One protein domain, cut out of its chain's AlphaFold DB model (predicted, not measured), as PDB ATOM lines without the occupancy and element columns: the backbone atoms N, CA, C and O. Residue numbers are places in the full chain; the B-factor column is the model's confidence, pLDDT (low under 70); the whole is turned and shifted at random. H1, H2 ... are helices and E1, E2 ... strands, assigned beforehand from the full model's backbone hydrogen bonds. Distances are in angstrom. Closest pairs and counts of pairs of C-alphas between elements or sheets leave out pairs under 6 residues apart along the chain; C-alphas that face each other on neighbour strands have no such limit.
ATOM      1  N   LYS A 297     -10.440 -43.183  32.241       44.50
ATOM      2  CA  LYS A 297      -9.275 -42.846  31.403       44.50
ATOM      3  C   LYS A 297      -9.613 -41.866  30.278       44.50
ATOM      4  O   LYS A 297      -8.718 -41.220  29.726       44.50
ATOM      5  N   TYR A 298     -10.886 -41.774  29.915       43.09
ATOM      6  CA  TYR A 298     -11.314 -40.969  28.803       43.09
ATOM      7  C   TYR A 298     -11.552 -39.494  29.210       43.09
ATOM      8  O   TYR A 298     -11.018 -38.659  28.511       43.09
ATOM      9  N   PHE A 299     -12.161 -39.097  30.333       38.12
ATOM     10  CA  PHE A 299     -12.545 -37.687  30.649       38.12
ATOM     11  C   PHE A 299     -11.520 -36.554  30.409       38.12
ATOM     12  O   PHE A 299     -10.405 -36.560  30.925       38.12
ATOM     13  N   SER A 300     -11.953 -35.500  29.692       44.78
ATOM     14  CA  SER A 300     -11.198 -34.253  29.496       44.78
ATOM     15  C   SER A 300     -12.040 -33.020  29.862       44.78
ATOM     16  O   SER A 300     -12.983 -32.660  29.163       44.78
ATOM     17  N   THR A 301     -11.680 -32.334  30.951       49.41
ATOM     18  CA  THR A 301     -12.439 -31.229  31.582       49.41
ATOM     19  C   THR A 301     -12.108 -29.824  31.055       49.41
ATOM     20  O   THR A 301     -12.350 -28.819  31.724       49.41
ATOM     21  N   LEU A 302     -11.527 -29.695  29.860       57.94
ATOM     22  CA  LEU A 302     -11.068 -28.393  29.362       57.94
ATOM     23  C   LEU A 302     -12.241 -27.540  28.842       57.94
ATOM     24  O   LEU A 302     -12.723 -27.762  27.734       57.94
ATOM     25  N   ALA A 303     -12.657 -26.517  29.595       70.69
ATOM     26  CA  ALA A 303     -13.558 -25.454  29.138       70.69
ATOM     27  C   ALA A 303     -12.776 -24.162  28.824       70.69
ATOM     28  O   ALA A 303     -11.843 -23.791  29.532       70.69
ATOM     29  N   VAL A 304     -13.139 -23.468  27.742       70.19
ATOM     30  CA  VAL A 304     -12.645 -22.130  27.393       70.19
ATOM     31  C   VAL A 304     -13.783 -21.135  27.545       70.19
ATOM     32  O   VAL A 304     -14.828 -21.255  26.905       70.19
ATOM     33  N   PHE A 305     -13.550 -20.115  28.359       72.12
ATOM     34  CA  PHE A 305     -14.448 -18.983  28.517       72.12
ATOM     35  C   PHE A 305     -14.400 -18.119  27.256       72.12
ATOM     36  O   PHE A 305     -13.348 -17.603  26.872       72.12
ATOM     37  N   GLY A 306     -15.535 -17.975  26.572       69.75
ATOM     38  CA  GLY A 306     -15.653 -16.977  25.513       69.75
ATOM     39  C   GLY A 306     -15.718 -15.561  26.095       69.75
ATOM     40  O   GLY A 306     -16.109 -15.379  27.244       69.75
ATOM     41  N   ASN A 307     -15.463 -14.540  25.270       73.06
ATOM     42  CA  ASN A 307     -15.631 -13.120  25.646       73.06
ATOM     43  C   ASN A 307     -17.050 -12.781  26.156       73.06
ATOM     44  O   ASN A 307     -17.282 -11.725  26.730       73.06
ATOM     45  N   ASN A 308     -18.007 -13.674  25.911       79.00
ATOM     46  CA  ASN A 308     -19.401 -13.612  26.323       79.00
ATOM     47  C   ASN A 308     -19.623 -14.071  27.780       79.00
ATOM     48  O   ASN A 308     -20.771 -14.160  28.196       79.00
ATOM     49  N   GLY A 309     -18.574 -14.490  28.498       81.69
ATOM     50  CA  GLY A 309     -18.676 -15.130  29.815       81.69
ATOM     51  C   GLY A 309     -19.184 -16.578  29.780       81.69
ATOM     52  O   GLY A 309     -19.110 -17.273  30.781       81.69
ATOM     53  N   THR A 310     -19.669 -17.067  28.634       77.94
ATOM     54  CA  THR A 310     -20.124 -18.454  28.490       77.94
ATOM     55  C   THR A 310     -18.929 -19.399  28.400       77.94
ATOM     56  O   THR A 310     -18.130 -19.302  27.458       77.94
ATOM     57  N   GLU A 311     -18.842 -20.331  29.344       76.88
ATOM     58  CA  GLU A 311     -17.960 -21.492  29.268       76.88
ATOM     59  C   GLU A 311     -18.315 -22.329  28.041       76.88
ATOM     60  O   GLU A 311     -19.476 -22.663  27.801       76.88
ATOM     61  N   ARG A 312     -17.318 -22.632  27.211       75.25
ATOM     62  CA  ARG A 312     -17.483 -23.519  26.061       75.25
ATOM     63  C   ARG A 312     -16.527 -24.689  26.201       75.25
ATOM     64  O   ARG A 312     -15.328 -24.449  26.342       75.25
ATOM     65  N   PRO A 313     -17.002 -25.936  26.103       80.00
ATOM     66  CA  PRO A 313     -16.112 -27.085  26.135       80.00
ATOM     67  C   PRO A 313     -15.129 -27.015  24.958       80.00
ATOM     68  O   PRO A 313     -15.515 -26.762  23.811       80.00
ATOM     69  N   VAL A 314     -13.842 -27.213  25.238       85.56
ATOM     70  CA  VAL A 314     -12.801 -27.337  24.216       85.56
ATOM     71  C   VAL A 314     -12.835 -28.759  23.694       85.56
ATOM     72  O   VAL A 314     -12.140 -29.640  24.192       85.56
ATOM     73  N   PHE A 315     -13.629 -28.975  22.652       91.75
ATOM     74  CA  PHE A 315     -13.612 -30.249  21.953       91.75
ATOM     75  C   PHE A 315     -12.356 -30.357  21.081       91.75
ATOM     76  O   PHE A 315     -12.084 -29.500  20.228       91.75
ATOM     77  N   LYS A 316     -11.588 -31.426  21.277       92.19
ATOM     78  CA  LYS A 316     -10.400 -31.760  20.494       92.19
ATOM     79  C   LYS A 316     -10.661 -33.058  19.749       92.19
ATOM     80  O   LYS A 316     -10.626 -34.135  20.330       92.19
ATOM     81  N   PHE A 317     -10.836 -32.951  18.436       92.94
ATOM     82  CA  PHE A 317     -10.855 -34.131  17.579       92.94
ATOM     83  C   PHE A 317      -9.531 -34.880  17.715       92.94
ATOM     84  O   PHE A 317      -8.463 -34.335  17.423       92.94
ATOM     85  N   HIS A 318      -9.617 -36.136  18.138       89.25
ATOM     86  CA  HIS A 318      -8.482 -37.043  18.110       89.25
ATOM     87  C   HIS A 318      -8.143 -37.402  16.662       89.25
ATOM     88  O   HIS A 318      -8.976 -37.243  15.758       89.25
ATOM     89  N   LYS A 319      -6.916 -37.890  16.437       89.56
ATOM     90  CA  LYS A 319      -6.508 -38.472  15.148       89.56
ATOM     91  C   LYS A 319      -7.551 -39.516  14.715       89.56
ATOM     92  O   LYS A 319      -8.292 -40.012  15.556       89.56
ATOM     93  N   HIS A 320      -7.670 -39.773  13.410       85.31
ATOM     94  CA  HIS A 320      -8.693 -40.674  12.869       85.31
ATOM     95  C   HIS A 320      -8.789 -41.955  13.714       85.31
ATOM     96  O   HIS A 320      -7.756 -42.615  13.828       85.31
ATOM     97  N   PRO A 321      -9.959 -42.246  14.317       90.06
ATOM     98  CA  PRO A 321     -10.163 -43.488  15.045       90.06
ATOM     99  C   PRO A 321      -9.870 -44.654  14.114       90.06
ATOM    100  O   PRO A 321     -10.075 -44.556  12.895       90.06
ATOM    101  N   GLU A 322      -9.332 -45.718  14.688       92.44
ATOM    102  CA  GLU A 322      -8.889 -46.870  13.908       92.44
ATOM    103  C   GLU A 322     -10.089 -47.698  13.454       92.44
ATOM    104  O   GLU A 322     -10.068 -48.269  12.362       92.44
ATOM    105  N   THR A 323     -11.164 -47.673  14.245       97.00
ATOM    106  CA  THR A 323     -12.377 -48.456  14.021       97.00
ATOM    107  C   THR A 323     -13.588 -47.578  13.695       97.00
ATOM    108  O   THR A 323     -13.650 -46.374  13.982       97.00
ATOM    109  N   VAL A 324     -14.564 -48.183  13.022       97.56
ATOM    110  CA  VAL A 324     -15.824 -47.532  12.633       97.56
ATOM    111  C   VAL A 324     -16.678 -47.262  13.873       97.56
ATOM    112  O   VAL A 324     -17.337 -46.224  13.967       97.56
ATOM    113  N   GLU A 325     -16.602 -48.168  14.840       97.00
ATOM    114  CA  GLU A 325     -17.254 -48.137  16.139       97.00
ATOM    115  C   GLU A 325     -16.766 -46.942  16.953       97.00
ATOM    116  O   GLU A 325     -17.583 -46.147  17.401       97.00
ATOM    117  N   GLU A 326     -15.450 -46.727  17.054       96.56
ATOM    118  CA  GLU A 326     -14.887 -45.548  17.725       96.56
ATOM    119  C   GLU A 326     -15.315 -44.239  17.046       96.56
ATOM    120  O   GLU A 326     -15.615 -43.246  17.716       96.56
ATOM    121  N   GLN A 327     -15.386 -44.218  15.708       96.81
ATOM    122  CA  GLN A 327     -15.819 -43.029  14.966       96.81
ATOM    123  C   GLN A 327     -17.286 -42.676  15.213       96.81
ATOM    124  O   GLN A 327     -17.648 -41.490  15.177       96.81
ATOM    125  N   TRP A 328     -18.124 -43.688  15.416       97.62
ATOM    126  CA  TRP A 328     -19.518 -43.514  15.789       97.62
ATOM    127  C   TRP A 328     -19.674 -43.189  17.276       97.62
ATOM    128  O   TRP A 328     -20.436 -42.284  17.618       97.62
ATOM    129  N   ALA A 329     -18.880 -43.820  18.141       96.69
ATOM    130  CA  ALA A 329     -18.868 -43.561  19.571       96.69
ATOM    131  C   ALA A 329     -18.487 -42.112  19.884       96.69
ATOM    132  O   ALA A 329     -19.187 -41.463  20.654       96.69
ATOM    133  N   GLU A 330     -17.492 -41.543  19.191       96.25
ATOM    134  CA  GLU A 330     -17.161 -40.111  19.283       96.25
ATOM    135  C   GLU A 330     -18.391 -39.212  19.042       96.25
ATOM    136  O   GLU A 330     -18.539 -38.162  19.670       96.25
ATOM    137  N   PHE A 331     -19.295 -39.619  18.145       97.38
ATOM    138  CA  PHE A 331     -20.503 -38.857  17.844       97.38
ATOM    139  C   PHE A 331     -21.614 -39.057  18.870       97.38
ATOM    140  O   PHE A 331     -22.193 -38.060  19.309       97.38
ATOM    141  N   LYS A 332     -21.906 -40.313  19.226       97.38
ATOM    142  CA  LYS A 332     -23.093 -40.680  20.005       97.38
ATOM    143  C   LYS A 332     -22.860 -40.692  21.513       97.38
ATOM    144  O   LYS A 332     -23.679 -40.157  22.253       97.38
ATOM    145  N   TYR A 333     -21.742 -41.260  21.945       95.94
ATOM    146  CA  TYR A 333     -21.419 -41.474  23.357       95.94
ATOM    147  C   TYR A 333     -20.387 -40.463  23.878       95.94
ATOM    148  O   TYR A 333     -20.377 -40.124  25.055       95.94
ATOM    149  N   GLY A 334     -19.571 -39.910  22.980       94.94
ATOM    150  CA  GLY A 334     -18.360 -39.191  23.343       94.94
ATOM    151  C   GLY A 334     -17.180 -40.154  23.425       94.94
ATOM    152  O   GLY A 334     -17.334 -41.362  23.581       94.94
ATOM    153  N   LEU A 335     -15.977 -39.621  23.248       93.69
ATOM    154  CA  LEU A 335     -14.741 -40.397  23.303       93.69
ATOM    155  C   LEU A 335     -13.670 -39.542  23.963       93.69
ATOM    156  O   LEU A 335     -13.692 -38.316  23.830       93.69
ATOM    157  N   HIS A 336     -12.743 -40.176  24.684       89.88
ATOM    158  CA  HIS A 336     -11.758 -39.447  25.489       89.88
ATOM    159  C   HIS A 336     -12.451 -38.398  26.366       89.88
ATOM    160  O   HIS A 336     -11.991 -37.258  26.465       89.88
ATOM    161  N   GLY A 337     -13.582 -38.844  26.952       90.25
ATOM    162  CA  GLY A 337     -14.516 -38.163  27.842       90.25
ATOM    163  C   GLY A 337     -14.629 -36.670  27.584       90.25
ATOM    164  O   GLY A 337     -14.700 -35.831  28.482       90.25
ATOM    165  N   GLN A 338     -14.636 -36.380  26.291       93.12
ATOM    166  CA  GLN A 338     -15.263 -35.229  25.713       93.12
ATOM    167  C   GLN A 338     -16.738 -35.583  25.526       93.12
ATOM    168  O   GLN A 338     -17.062 -36.741  25.242       93.12
ATOM    169  N   PRO A 339     -17.637 -34.601  25.655       94.94
ATOM    170  CA  PRO A 339     -19.055 -34.836  25.445       94.94
ATOM    171  C   PRO A 339     -19.322 -35.307  24.005       94.94
ATOM    172  O   PRO A 339     -18.582 -34.926  23.090       94.94
ATOM    173  N   PRO A 340     -20.396 -36.083  23.777       96.69
ATOM    174  CA  PRO A 340     -20.760 -36.547  22.446       96.69
ATOM    175  C   PRO A 340     -20.941 -35.380  21.479       96.69
ATOM    176  O   PRO A 340     -21.552 -34.354  21.807       96.69
ATOM    177  N   VAL A 341     -20.430 -35.547  20.257       96.31
ATOM    178  CA  VAL A 341     -20.538 -34.510  19.220       96.31
ATOM    179  C   VAL A 341     -22.001 -34.185  18.906       96.31
ATOM    180  O   VAL A 341     -22.307 -33.036  18.587       96.31
ATOM    181  N   GLU A 342     -22.912 -35.152  19.034       97.12
ATOM    182  CA  GLU A 342     -24.354 -34.928  18.884       97.12
ATOM    183  C   GLU A 342     -24.875 -33.868  19.870       97.12
ATOM    184  O   GLU A 342     -25.450 -32.864  19.443       97.12
ATOM    185  N   ARG A 343     -24.571 -34.022  21.166       96.25
ATOM    186  CA  ARG A 343     -24.958 -33.067  22.219       96.25
ATOM    187  C   ARG A 343     -24.324 -31.693  21.998       96.25
ATOM    188  O   ARG A 343     -24.956 -30.665  22.230       96.25
ATOM    189  N   LEU A 344     -23.080 -31.649  21.515       95.50
ATOM    190  CA  LEU A 344     -22.415 -30.385  21.183       95.50
ATOM    191  C   LEU A 344     -23.070 -29.658  20.001       95.50
ATOM    192  O   LEU A 344     -23.219 -28.432  20.037       95.50
ATOM    193  N   GLU A 345     -23.467 -30.386  18.956       95.25
ATOM    194  CA  GLU A 345     -24.208 -29.823  17.824       95.25
ATOM    195  C   GLU A 345     -25.593 -29.321  18.233       95.25
ATOM    196  O   GLU A 345     -26.030 -28.283  17.732       95.25
ATOM    197  N   GLU A 346     -26.264 -30.000  19.158       95.19
ATOM    198  CA  GLU A 346     -27.559 -29.573  19.681       95.19
ATOM    199  C   GLU A 346     -27.445 -28.279  20.503       95.19
ATOM    200  O   GLU A 346     -28.079 -27.273  20.168       95.19
ATOM    201  N   LEU A 347     -26.566 -28.265  21.512       93.88
ATOM    202  CA  LEU A 347     -26.414 -27.139  22.439       93.88
ATOM    203  C   LEU A 347     -25.778 -25.907  21.782       93.88
ATOM    204  O   LEU A 347     -26.209 -24.771  21.992       93.88
ATOM    205  N   TYR A 348     -24.736 -26.107  20.971       90.75
ATOM    206  CA  TYR A 348     -23.892 -25.013  20.481       90.75
ATOM    207  C   TYR A 348     -23.922 -24.837  18.957       90.75
ATOM    208  O   TYR A 348     -23.387 -23.841  18.443       90.75
ATOM    209  N   ARG A 349     -24.535 -25.759  18.201       91.88
ATOM    210  CA  ARG A 349     -24.569 -25.757  16.724       91.88
ATOM    211  C   ARG A 349     -23.172 -25.627  16.118       91.88
ATOM    212  O   ARG A 349     -22.302 -26.440  16.367       91.88
ATOM    213  N   ALA A 350     -22.904 -24.587  15.331       88.88
ATOM    214  CA  ALA A 350     -21.588 -24.371  14.730       88.88
ATOM    215  C   ALA A 350     -20.571 -23.693  15.670       88.88
ATOM    216  O   ALA A 350     -19.397 -23.589  15.315       88.88
ATOM    217  N   LYS A 351     -20.996 -23.189  16.841       87.69
ATOM    218  CA  LYS A 351     -20.169 -22.305  17.683       87.69
ATOM    219  C   LYS A 351     -19.107 -23.036  18.506       87.69
ATOM    220  O   LYS A 351     -18.108 -22.408  18.851       87.69
ATOM    221  N   TRP A 352     -19.295 -24.321  18.811       92.31
ATOM    222  CA  TRP A 352     -18.297 -25.116  19.543       92.31
ATOM    223  C   TRP A 352     -17.069 -25.452  18.677       92.31
ATOM    224  O   TRP A 352     -15.989 -25.725  19.188       92.31
ATOM    225  N   ARG A 353     -17.189 -25.329  17.348       92.50
ATOM    226  CA  ARG A 353     -16.117 -25.572  16.369       92.50
ATOM    227  C   ARG A 353     -15.235 -24.331  16.175       92.50
ATOM    228  O   ARG A 353     -15.131 -23.785  15.074       92.50
ATOM    229  N   ASN A 354     -14.623 -23.840  17.250       83.44
ATOM    230  CA  ASN A 354     -13.819 -22.612  17.214       83.44
ATOM    231  C   ASN A 354     -12.536 -22.769  16.367       83.44
ATOM    232  O   ASN A 354     -12.194 -21.885  15.574       83.44
ATOM    233  N   SER A 355     -11.874 -23.923  16.442       88.31
ATOM    234  CA  SER A 355     -10.633 -24.182  15.717       88.31
ATOM    235  C   SER A 355     -10.867 -24.406  14.217       88.31
ATOM    236  O   SER A 355     -11.826 -25.057  13.788       88.31
ATOM    237  N   THR A 356      -9.969 -23.871  13.387       88.81
ATOM    238  CA  THR A 356      -9.962 -24.122  11.933       88.81
ATOM    239  C   THR A 356      -9.808 -25.617  11.644       88.81
ATOM    240  O   THR A 356     -10.502 -26.164  10.786       88.81
ATOM    241  N   TYR A 357      -8.959 -26.293  12.424       89.69
ATOM    242  CA  TYR A 357      -8.772 -27.739  12.364       89.69
ATOM    243  C   TYR A 357     -10.069 -28.487  12.691       89.69
ATOM    244  O   TYR A 357     -10.523 -29.296  11.886       89.69
ATOM    245  N   GLY A 358     -10.734 -28.145  13.800       91.81
ATOM    246  CA  GLY A 358     -11.983 -28.786  14.201       91.81
ATOM    247  C   GLY A 358     -13.108 -28.603  13.185       91.81
ATOM    248  O   GLY A 358     -13.838 -29.547  12.901       91.81
ATOM    249  N   ARG A 359     -13.198 -27.440  12.526       93.50
ATOM    250  CA  ARG A 359     -14.148 -27.228  11.416       93.50
ATOM    251  C   ARG A 359     -13.885 -28.142  10.216       93.50
ATOM    252  O   ARG A 359     -14.836 -28.679   9.639       93.50
ATOM    253  N   SER A 360     -12.619 -28.322   9.835       93.62
ATOM    254  CA  SER A 360     -12.246 -29.228   8.740       93.62
ATOM    255  C   SER A 360     -12.543 -30.686   9.096       93.62
ATOM    256  O   SER A 360     -13.119 -31.411   8.284       93.62
ATOM    257  N   TRP A 361     -12.182 -31.113  10.307       94.69
ATOM    258  CA  TRP A 361     -12.402 -32.483  10.777       94.69
ATOM    259  C   TRP A 361     -13.877 -32.816  10.911       94.69
ATOM    260  O   TRP A 361     -14.319 -33.822  10.357       94.69
ATOM    261  N   PHE A 362     -14.650 -31.919  11.520       95.94
ATOM    262  CA  PHE A 362     -16.098 -32.041  11.594       95.94
ATOM    263  C   PHE A 362     -16.715 -32.206  10.206       95.94
ATOM    264  O   PHE A 362     -17.501 -33.117   9.990       95.94
ATOM    265  N   THR A 363     -16.346 -31.366   9.231       94.69
ATOM    266  CA  THR A 363     -16.908 -31.456   7.872       94.69
ATOM    267  C   THR A 363     -16.646 -32.820   7.226       94.69
ATOM    268  O   THR A 363     -17.545 -33.362   6.582       94.69
ATOM    269  N   ARG A 364     -15.446 -33.386   7.418       94.81
ATOM    270  CA  ARG A 364     -15.082 -34.712   6.894       94.81
ATOM    271  C   ARG A 364     -15.860 -35.823   7.605       94.81
ATOM    272  O   ARG A 364     -16.571 -36.579   6.952       94.81
ATOM    273  N   ARG A 365     -15.793 -35.874   8.940       96.62
ATOM    274  CA  ARG A 365     -16.470 -36.893   9.766       96.62
ATOM    275  C   ARG A 365     -17.996 -36.821   9.673       96.62
ATOM    276  O   ARG A 365     -18.661 -37.848   9.711       96.62
ATOM    277  N   LYS A 366     -18.565 -35.640   9.414       96.56
ATOM    278  CA  LYS A 366     -20.012 -35.469   9.229       96.56
ATOM    279  C   LYS A 366     -20.569 -36.309   8.081       96.56
ATOM    280  O   LYS A 366     -21.704 -36.748   8.184       96.56
ATOM    281  N   ALA A 367     -19.813 -36.542   7.006       96.75
ATOM    282  CA  ALA A 367     -20.281 -37.418   5.927       96.75
ATOM    283  C   ALA A 367     -20.499 -38.861   6.416       96.75
ATOM    284  O   ALA A 367     -21.482 -39.488   6.041       96.75
ATOM    285  N   PHE A 368     -19.622 -39.343   7.300       97.75
ATOM    286  CA  PHE A 368     -19.761 -40.643   7.948       97.75
ATOM    287  C   PHE A 368     -20.975 -40.674   8.886       97.75
ATOM    288  O   PHE A 368     -21.837 -41.533   8.727       97.75
ATOM    289  N   TRP A 369     -21.115 -39.700   9.795       97.75
ATOM    290  CA  TRP A 369     -22.248 -39.675  10.734       97.75
ATOM    291  C   TRP A 369     -23.596 -39.508  10.036       97.75
ATOM    292  O   TRP A 369     -24.579 -40.119  10.439       97.75
ATOM    293  N   ASP A 370     -23.660 -38.674   8.994       97.62
ATOM    294  CA  ASP A 370     -24.872 -38.510   8.195       97.62
ATOM    295  C   ASP A 370     -25.253 -39.840   7.517       97.62
ATOM    296  O   ASP A 370     -26.434 -40.170   7.498       97.62
ATOM    297  N   LYS A 371     -24.276 -40.630   7.039       97.94
ATOM    298  CA  LYS A 371     -24.538 -41.931   6.407       97.94
ATOM    299  C   LYS A 371     -25.032 -42.989   7.394       97.94
ATOM    300  O   LYS A 371     -25.953 -43.735   7.077       97.94
ATOM    301  N   VAL A 372     -24.460 -43.038   8.598       98.19
ATOM    302  CA  VAL A 372     -24.951 -43.941   9.654       98.19
ATOM    303  C   VAL A 372     -26.374 -43.557  10.067       98.19
ATOM    304  O   VAL A 372     -27.244 -44.419  10.110       98.19
ATOM    305  N   LYS A 373     -26.653 -42.261  10.267       97.94
ATOM    306  CA  LYS A 373     -28.012 -41.775  10.570       97.94
ATOM    307  C   LYS A 373     -29.020 -42.066   9.458       97.94
ATOM    308  O   LYS A 373     -30.173 -42.340   9.764       97.94
ATOM    309  N   GLU A 374     -28.604 -42.014   8.193       97.75
ATOM    310  CA  GLU A 374     -29.444 -42.414   7.057       97.75
ATOM    311  C   GLU A 374     -29.846 -43.894   7.164       97.75
ATOM    312  O   GLU A 374     -31.031 -44.198   7.109       97.75
ATOM    313  N   MET A 375     -28.899 -44.800   7.432       98.19
ATOM    314  CA  MET A 375     -29.201 -46.228   7.617       98.19
ATOM    315  C   MET A 375     -30.067 -46.509   8.852       98.19
ATOM    316  O   MET A 375     -30.914 -47.399   8.814       98.19
ATOM    317  N   LEU A 376     -29.897 -45.740   9.932       98.00
ATOM    318  CA  LEU A 376     -30.787 -45.816  11.095       98.00
ATOM    319  C   LEU A 376     -32.212 -45.360  10.741       98.00
ATOM    320  O   LEU A 376     -33.182 -45.971  11.178       98.00
ATOM    321  N   ALA A 377     -32.355 -44.322   9.912       97.94
ATOM    322  CA  ALA A 377     -33.657 -43.863   9.427       97.94
ATOM    323  C   ALA A 377     -34.325 -44.862   8.460       97.94
ATOM    324  O   ALA A 377     -35.551 -44.901   8.384       97.94
ATOM    325  N   GLU A 378     -33.545 -45.698   7.764       98.06
ATOM    326  CA  GLU A 378     -34.040 -46.846   6.984       98.06
ATOM    327  C   GLU A 378     -34.558 -48.001   7.868       98.06
ATOM    328  O   GLU A 378     -35.113 -48.966   7.346       98.06
ATOM    329  N   GLY A 379     -34.392 -47.919   9.194       98.25
ATOM    330  CA  GLY A 379     -34.828 -48.943  10.144       98.25
ATOM    331  C   GLY A 379     -33.794 -50.035  10.417       98.25
ATOM    332  O   GLY A 379     -34.139 -51.044  11.029       98.25
ATOM    333  N   ARG A 380     -32.535 -49.859   9.989       98.31
ATOM    334  CA  ARG A 380     -31.448 -50.766  10.385       98.31
ATOM    335  C   ARG A 380     -31.050 -50.511  11.830       98.31
ATOM    336  O   ARG A 380     -31.099 -49.378  12.309       98.31
ATOM    337  N   THR A 381     -30.595 -51.555  12.505       98.38
ATOM    338  CA  THR A 381     -30.012 -51.409  13.842       98.38
ATOM    339  C   THR A 381     -28.638 -50.732  13.769       98.38
ATOM    340  O   THR A 381     -27.960 -50.764  12.739       98.38
ATOM    341  N   GLU A 382     -28.198 -50.123  14.873       97.81
ATOM    342  CA  GLU A 382     -26.878 -49.481  14.964       97.81
ATOM    343  C   GLU A 382     -25.745 -50.452  14.612       97.81
ATOM    344  O   GLU A 382     -24.872 -50.121  13.816       97.81
ATOM    345  N   GLN A 383     -25.810 -51.685  15.115       98.00
ATOM    346  CA  GLN A 383     -24.811 -52.720  14.846       98.00
ATOM    347  C   GLN A 383     -24.780 -53.130  13.368       98.00
ATOM    348  O   GLN A 383     -23.704 -53.290  12.796       98.00
ATOM    349  N   GLU A 384     -25.937 -53.248  12.714       98.31
ATOM    350  CA  GLU A 384     -25.998 -53.541  11.278       98.31
ATOM    351  C   GLU A 384     -25.431 -52.395  10.439       98.31
ATOM    352  O   GLU A 384     -24.690 -52.633   9.480       98.31
ATOM    353  N   ALA A 385     -25.754 -51.149  10.800       98.38
ATOM    354  CA  ALA A 385     -25.233 -49.962  10.137       98.38
ATOM    355  C   ALA A 385     -23.703 -49.879  10.277       98.38
ATOM    356  O   ALA A 385     -23.001 -49.691   9.280       98.38
ATOM    357  N   LEU A 386     -23.173 -50.087  11.486       98.06
ATOM    358  CA  LEU A 386     -21.730 -50.131  11.730       98.06
ATOM    359  C   LEU A 386     -21.070 -51.306  11.003       98.06
ATOM    360  O   LEU A 386     -20.040 -51.105  10.370       98.06
ATOM    361  N   GLY A 387     -21.699 -52.483  10.956       98.12
ATOM    362  CA  GLY A 387     -21.195 -53.638  10.209       98.12
ATOM    363  C   GLY A 387     -21.100 -53.395   8.697       98.12
ATOM    364  O   GLY A 387     -20.133 -53.806   8.054       98.12
ATOM    365  N   VAL A 388     -22.059 -52.673   8.103       98.06
ATOM    366  CA  VAL A 388     -21.960 -52.225   6.700       98.06
ATOM    367  C   VAL A 388     -20.789 -51.261   6.522       98.06
ATOM    368  O   VAL A 388     -20.008 -51.420   5.585       98.06
ATOM    369  N   MET A 389     -20.634 -50.290   7.422       98.19
ATOM    370  CA  MET A 389     -19.550 -49.305   7.350       98.19
ATOM    371  C   MET A 389     -18.175 -49.941   7.583       98.19
ATOM    372  O   MET A 389     -17.220 -49.535   6.931       98.19
ATOM    373  N   SER A 390     -18.074 -50.957   8.444       97.94
ATOM    374  CA  SER A 390     -16.840 -51.707   8.694       97.94
ATOM    375  C   SER A 390     -16.384 -52.457   7.446       97.94
ATOM    376  O   SER A 390     -15.264 -52.243   6.992       97.94
ATOM    377  N   ARG A 391     -17.276 -53.211   6.788       97.75
ATOM    378  CA  ARG A 391     -16.965 -53.878   5.504       97.75
ATOM    379  C   ARG A 391     -16.504 -52.891   4.434       97.75
ATOM    380  O   ARG A 391     -15.575 -53.146   3.681       97.75
ATOM    381  N   LEU A 392     -17.135 -51.720   4.395       96.88
ATOM    382  CA  LEU A 392     -16.750 -50.632   3.504       96.88
ATOM    383  C   LEU A 392     -15.389 -50.007   3.866       96.88
ATOM    384  O   LEU A 392     -14.747 -49.426   2.989       96.88
ATOM    385  N   ALA A 393     -14.969 -50.078   5.130       97.19
ATOM    386  CA  ALA A 393     -13.675 -49.604   5.603       97.19
ATOM    387  C   ALA A 393     -12.551 -50.623   5.381       97.19
ATOM    388  O   ALA A 393     -11.410 -50.197   5.243       97.19
ATOM    389  N   GLU A 394     -12.822 -51.927   5.299       96.56
ATOM    390  CA  GLU A 394     -11.790 -52.966   5.101       96.56
ATOM    391  C   GLU A 394     -10.912 -52.720   3.858       96.56
ATOM    392  O   GLU A 394      -9.721 -53.022   3.866       96.56
ATOM    393  N   GLU A 395     -11.449 -52.065   2.826       91.88
ATOM    394  CA  GLU A 395     -10.726 -51.735   1.588       91.88
ATOM    395  C   GLU A 395      -9.632 -50.655   1.752       91.88
ATOM    396  O   GLU A 395      -8.806 -50.471   0.857       91.88
ATOM    397  N   GLY A 396      -9.604 -49.895   2.854       94.62
ATOM    398  CA  GLY A 396      -8.625 -48.806   3.017       94.62
ATOM    399  C   GLY A 396      -8.629 -48.061   4.354       94.62
ATOM    400  O   GLY A 396      -8.113 -46.945   4.448       94.62
ATOM    401  N   GLY A 397      -9.242 -48.640   5.379       96.31
ATOM    402  CA  GLY A 397      -9.465 -48.053   6.694       96.31
ATOM    403  C   GLY A 397     -10.544 -46.964   6.737       96.31
ATOM    404  O   GLY A 397     -11.031 -46.446   5.725       96.31
ATOM    405  N   VAL A 398     -10.869 -46.552   7.963       96.56
ATOM    406  CA  VAL A 398     -11.823 -45.470   8.267       96.56
ATOM    407  C   VAL A 398     -11.499 -44.153   7.535       96.56
ATOM    408  O   VAL A 398     -12.426 -43.524   7.011       96.56
ATOM    409  N   PRO A 399     -10.230 -43.704   7.405       96.44
ATOM    410  CA  PRO A 399      -9.923 -42.475   6.670       96.44
ATOM    411  C   PRO A 399     -10.298 -42.546   5.183       96.44
ATOM    412  O   PRO A 399     -10.827 -41.572   4.638       96.44
ATOM    413  N   SER A 400     -10.059 -43.691   4.529       96.50
ATOM    414  CA  SER A 400     -10.414 -43.896   3.119       96.50
ATOM    415  C   SER A 400     -11.931 -43.930   2.934       96.50
ATOM    416  O   SER A 400     -12.458 -43.260   2.039       96.50
ATOM    417  N   LEU A 401     -12.645 -44.598   3.848       97.19
ATOM    418  CA  LEU A 401     -14.107 -44.599   3.887       97.19
ATOM    419  C   LEU A 401     -14.674 -43.180   4.006       97.19
ATOM    420  O   LEU A 401     -15.507 -42.776   3.194       97.19
ATOM    421  N   ILE A 402     -14.190 -42.385   4.965       96.69
ATOM    422  CA  ILE A 402     -14.619 -40.989   5.140       96.69
ATOM    423  C   ILE A 402     -14.366 -40.184   3.859       96.69
ATOM    424  O   ILE A 402     -15.228 -39.410   3.434       96.69
ATOM    425  N   ALA A 403     -13.209 -40.365   3.217       95.81
ATOM    426  CA  ALA A 403     -12.893 -39.691   1.963       95.81
ATOM    427  C   ALA A 403     -13.846 -40.106   0.826       95.81
ATOM    428  O   ALA A 403     -14.291 -39.238   0.069       95.81
ATOM    429  N   ARG A 404     -14.201 -41.395   0.723       96.75
ATOM    430  CA  ARG A 404     -15.198 -41.904  -0.235       96.75
ATOM    431  C   ARG A 404     -16.569 -41.275   0.002       96.75
ATOM    432  O   ARG A 404     -17.107 -40.663  -0.918       96.75
ATOM    433  N   LEU A 405     -17.061 -41.287   1.238       96.56
ATOM    434  CA  LEU A 405     -18.352 -40.689   1.605       96.56
ATOM    435  C   LEU A 405     -18.385 -39.172   1.372       96.56
ATOM    436  O   LEU A 405     -19.390 -38.619   0.927       96.56
ATOM    437  N   CYS A 406     -17.270 -38.472   1.610       95.31
ATOM    438  CA  CYS A 406     -17.153 -37.052   1.277       95.31
ATOM    439  C   CYS A 406     -17.299 -36.800  -0.232       95.31
ATOM    440  O   CYS A 406     -17.940 -35.821  -0.629       95.31
ATOM    441  N   ARG A 407     -16.720 -37.668  -1.078       95.12
ATOM    442  CA  ARG A 407     -16.865 -37.581  -2.540       95.12
ATOM    443  C   ARG A 407     -18.309 -37.837  -2.958       95.12
ATOM    444  O   ARG A 407     -18.860 -37.018  -3.688       95.12
ATOM    445  N   GLU A 408     -18.925 -38.904  -2.461       94.69
ATOM    446  CA  GLU A 408     -20.320 -39.267  -2.760       94.69
ATOM    447  C   GLU A 408     -21.289 -38.140  -2.391       94.69
ATOM    448  O   GLU A 408     -22.065 -37.670  -3.229       94.69
ATOM    449  N   ARG A 409     -21.156 -37.597  -1.175       92.56
ATOM    450  CA  ARG A 409     -21.960 -36.462  -0.709       92.56
ATOM    451  C   ARG A 409     -21.787 -35.220  -1.590       92.56
ATOM    452  O   ARG A 409     -22.747 -34.489  -1.837       92.56
ATOM    453  N   GLY A 410     -20.571 -34.961  -2.074       88.88
ATOM    454  CA  GLY A 410     -20.274 -33.836  -2.965       88.88
ATOM    455  C   GLY A 410     -20.801 -34.012  -4.395       88.88
ATOM    456  O   GLY A 410     -21.137 -33.020  -5.052       88.88
ATOM    457  N   GLN A 411     -20.905 -35.251  -4.880       73.88
ATOM    458  CA  GLN A 411     -21.364 -35.557  -6.238       73.88
ATOM    459  C   GLN A 411     -22.873 -35.329  -6.421       73.88
ATOM    460  O   GLN A 411     -23.288 -34.883  -7.494       73.88
TER     461      GLN A 411
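This is residues 297 to 411 of the 523 residues of the protein "GCR1_C domain-containing protein" of Colletotrichum tanaceti (UniProt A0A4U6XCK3). The long, kinked H3, whose centre is nearest the mean of the C-alphas, is crossed by H5 at about a right angle, and H4 makes a corner with the last part of H3, residues 372 to 376, and another with the first part of H5, residues 400 to 401. H1 packs on H4, and H2 continues in nearly the same direction toward the other end, where a small hairpin of E1 and E2 lies far from the cluster. You have 115 printed residues, with two named strands followed by five named helices in the order E1, E2, H1, H2, H3, H4, H5. The class is mostly helix, and the one sheet, in the order E1 - E2, is antiparallel. The whole is compact, with a radius of gyration of the C-alphas of 14.8 A, and spans 45 by 32 by 26 A.

Begin at E1, residues 303 to 305, and E2, residues 311 to 313, a hairpin whose directions differ by 145 degrees. Look there for N 304 and O 312, 2.8 A apart, and N 312 and O 304, 2.9 A apart, both within hydrogen-bond range. E1 is apart from H1, residues 324 to 332, and from H2, residues 341 to 348. H1 and H2 touch at a shallow tilt of 24 degrees, the same way, with the closest C-alphas those of Phe 331 and Val 341, 4.6 A apart. H1 also touches H4, residues 382 to 394, at a steep tilt of 45 degrees, opposite ways; the closest C-alphas are those of Val 324 and Ser 390, 5.8 A apart. H3, residues 356 to 377, has a kink of 33 degrees near residue 365. With residues 372 to 376 alone it touches H4, at a steep tilt of 58 degrees; the closest C-alphas, of Met 375 and Ala 385, are 6.0 A apart. With residues 364 to 371 alone H3 touches H5, residues 397 to 411, about perpendicular at 82 degrees; the closest C-alphas, of Ala 367 and Cys 406, are 5.6 A apart. H2 and H3 are apart. In H2, H4 and H5 every O i to N i+4 pair is within hydrogen-bond range; in H1 4 of 5 are, in H3 16 of 18.

Find C-alpha 303 at (-13.558, -25.454, 29.138), where E1 begins; it is 6.6 A long and E2 6.7 A. H1 measures 12.4 A and H2 10.2 A. From C-alpha 356 at (-9.962, -24.122, 11.933), H3 runs 30.9 A. H4 measures 18.4 A, and H5, 21.6 A, ends at C-alpha 411 at (-21.364, -35.557, -6.238).

The C-alphas farthest apart, of Gly 309 and Glu 395, are 46.9 A apart. The printed part has no cut, and no link is long. Look for pLDDT under 70 at residues 297 to 302 and residue 306.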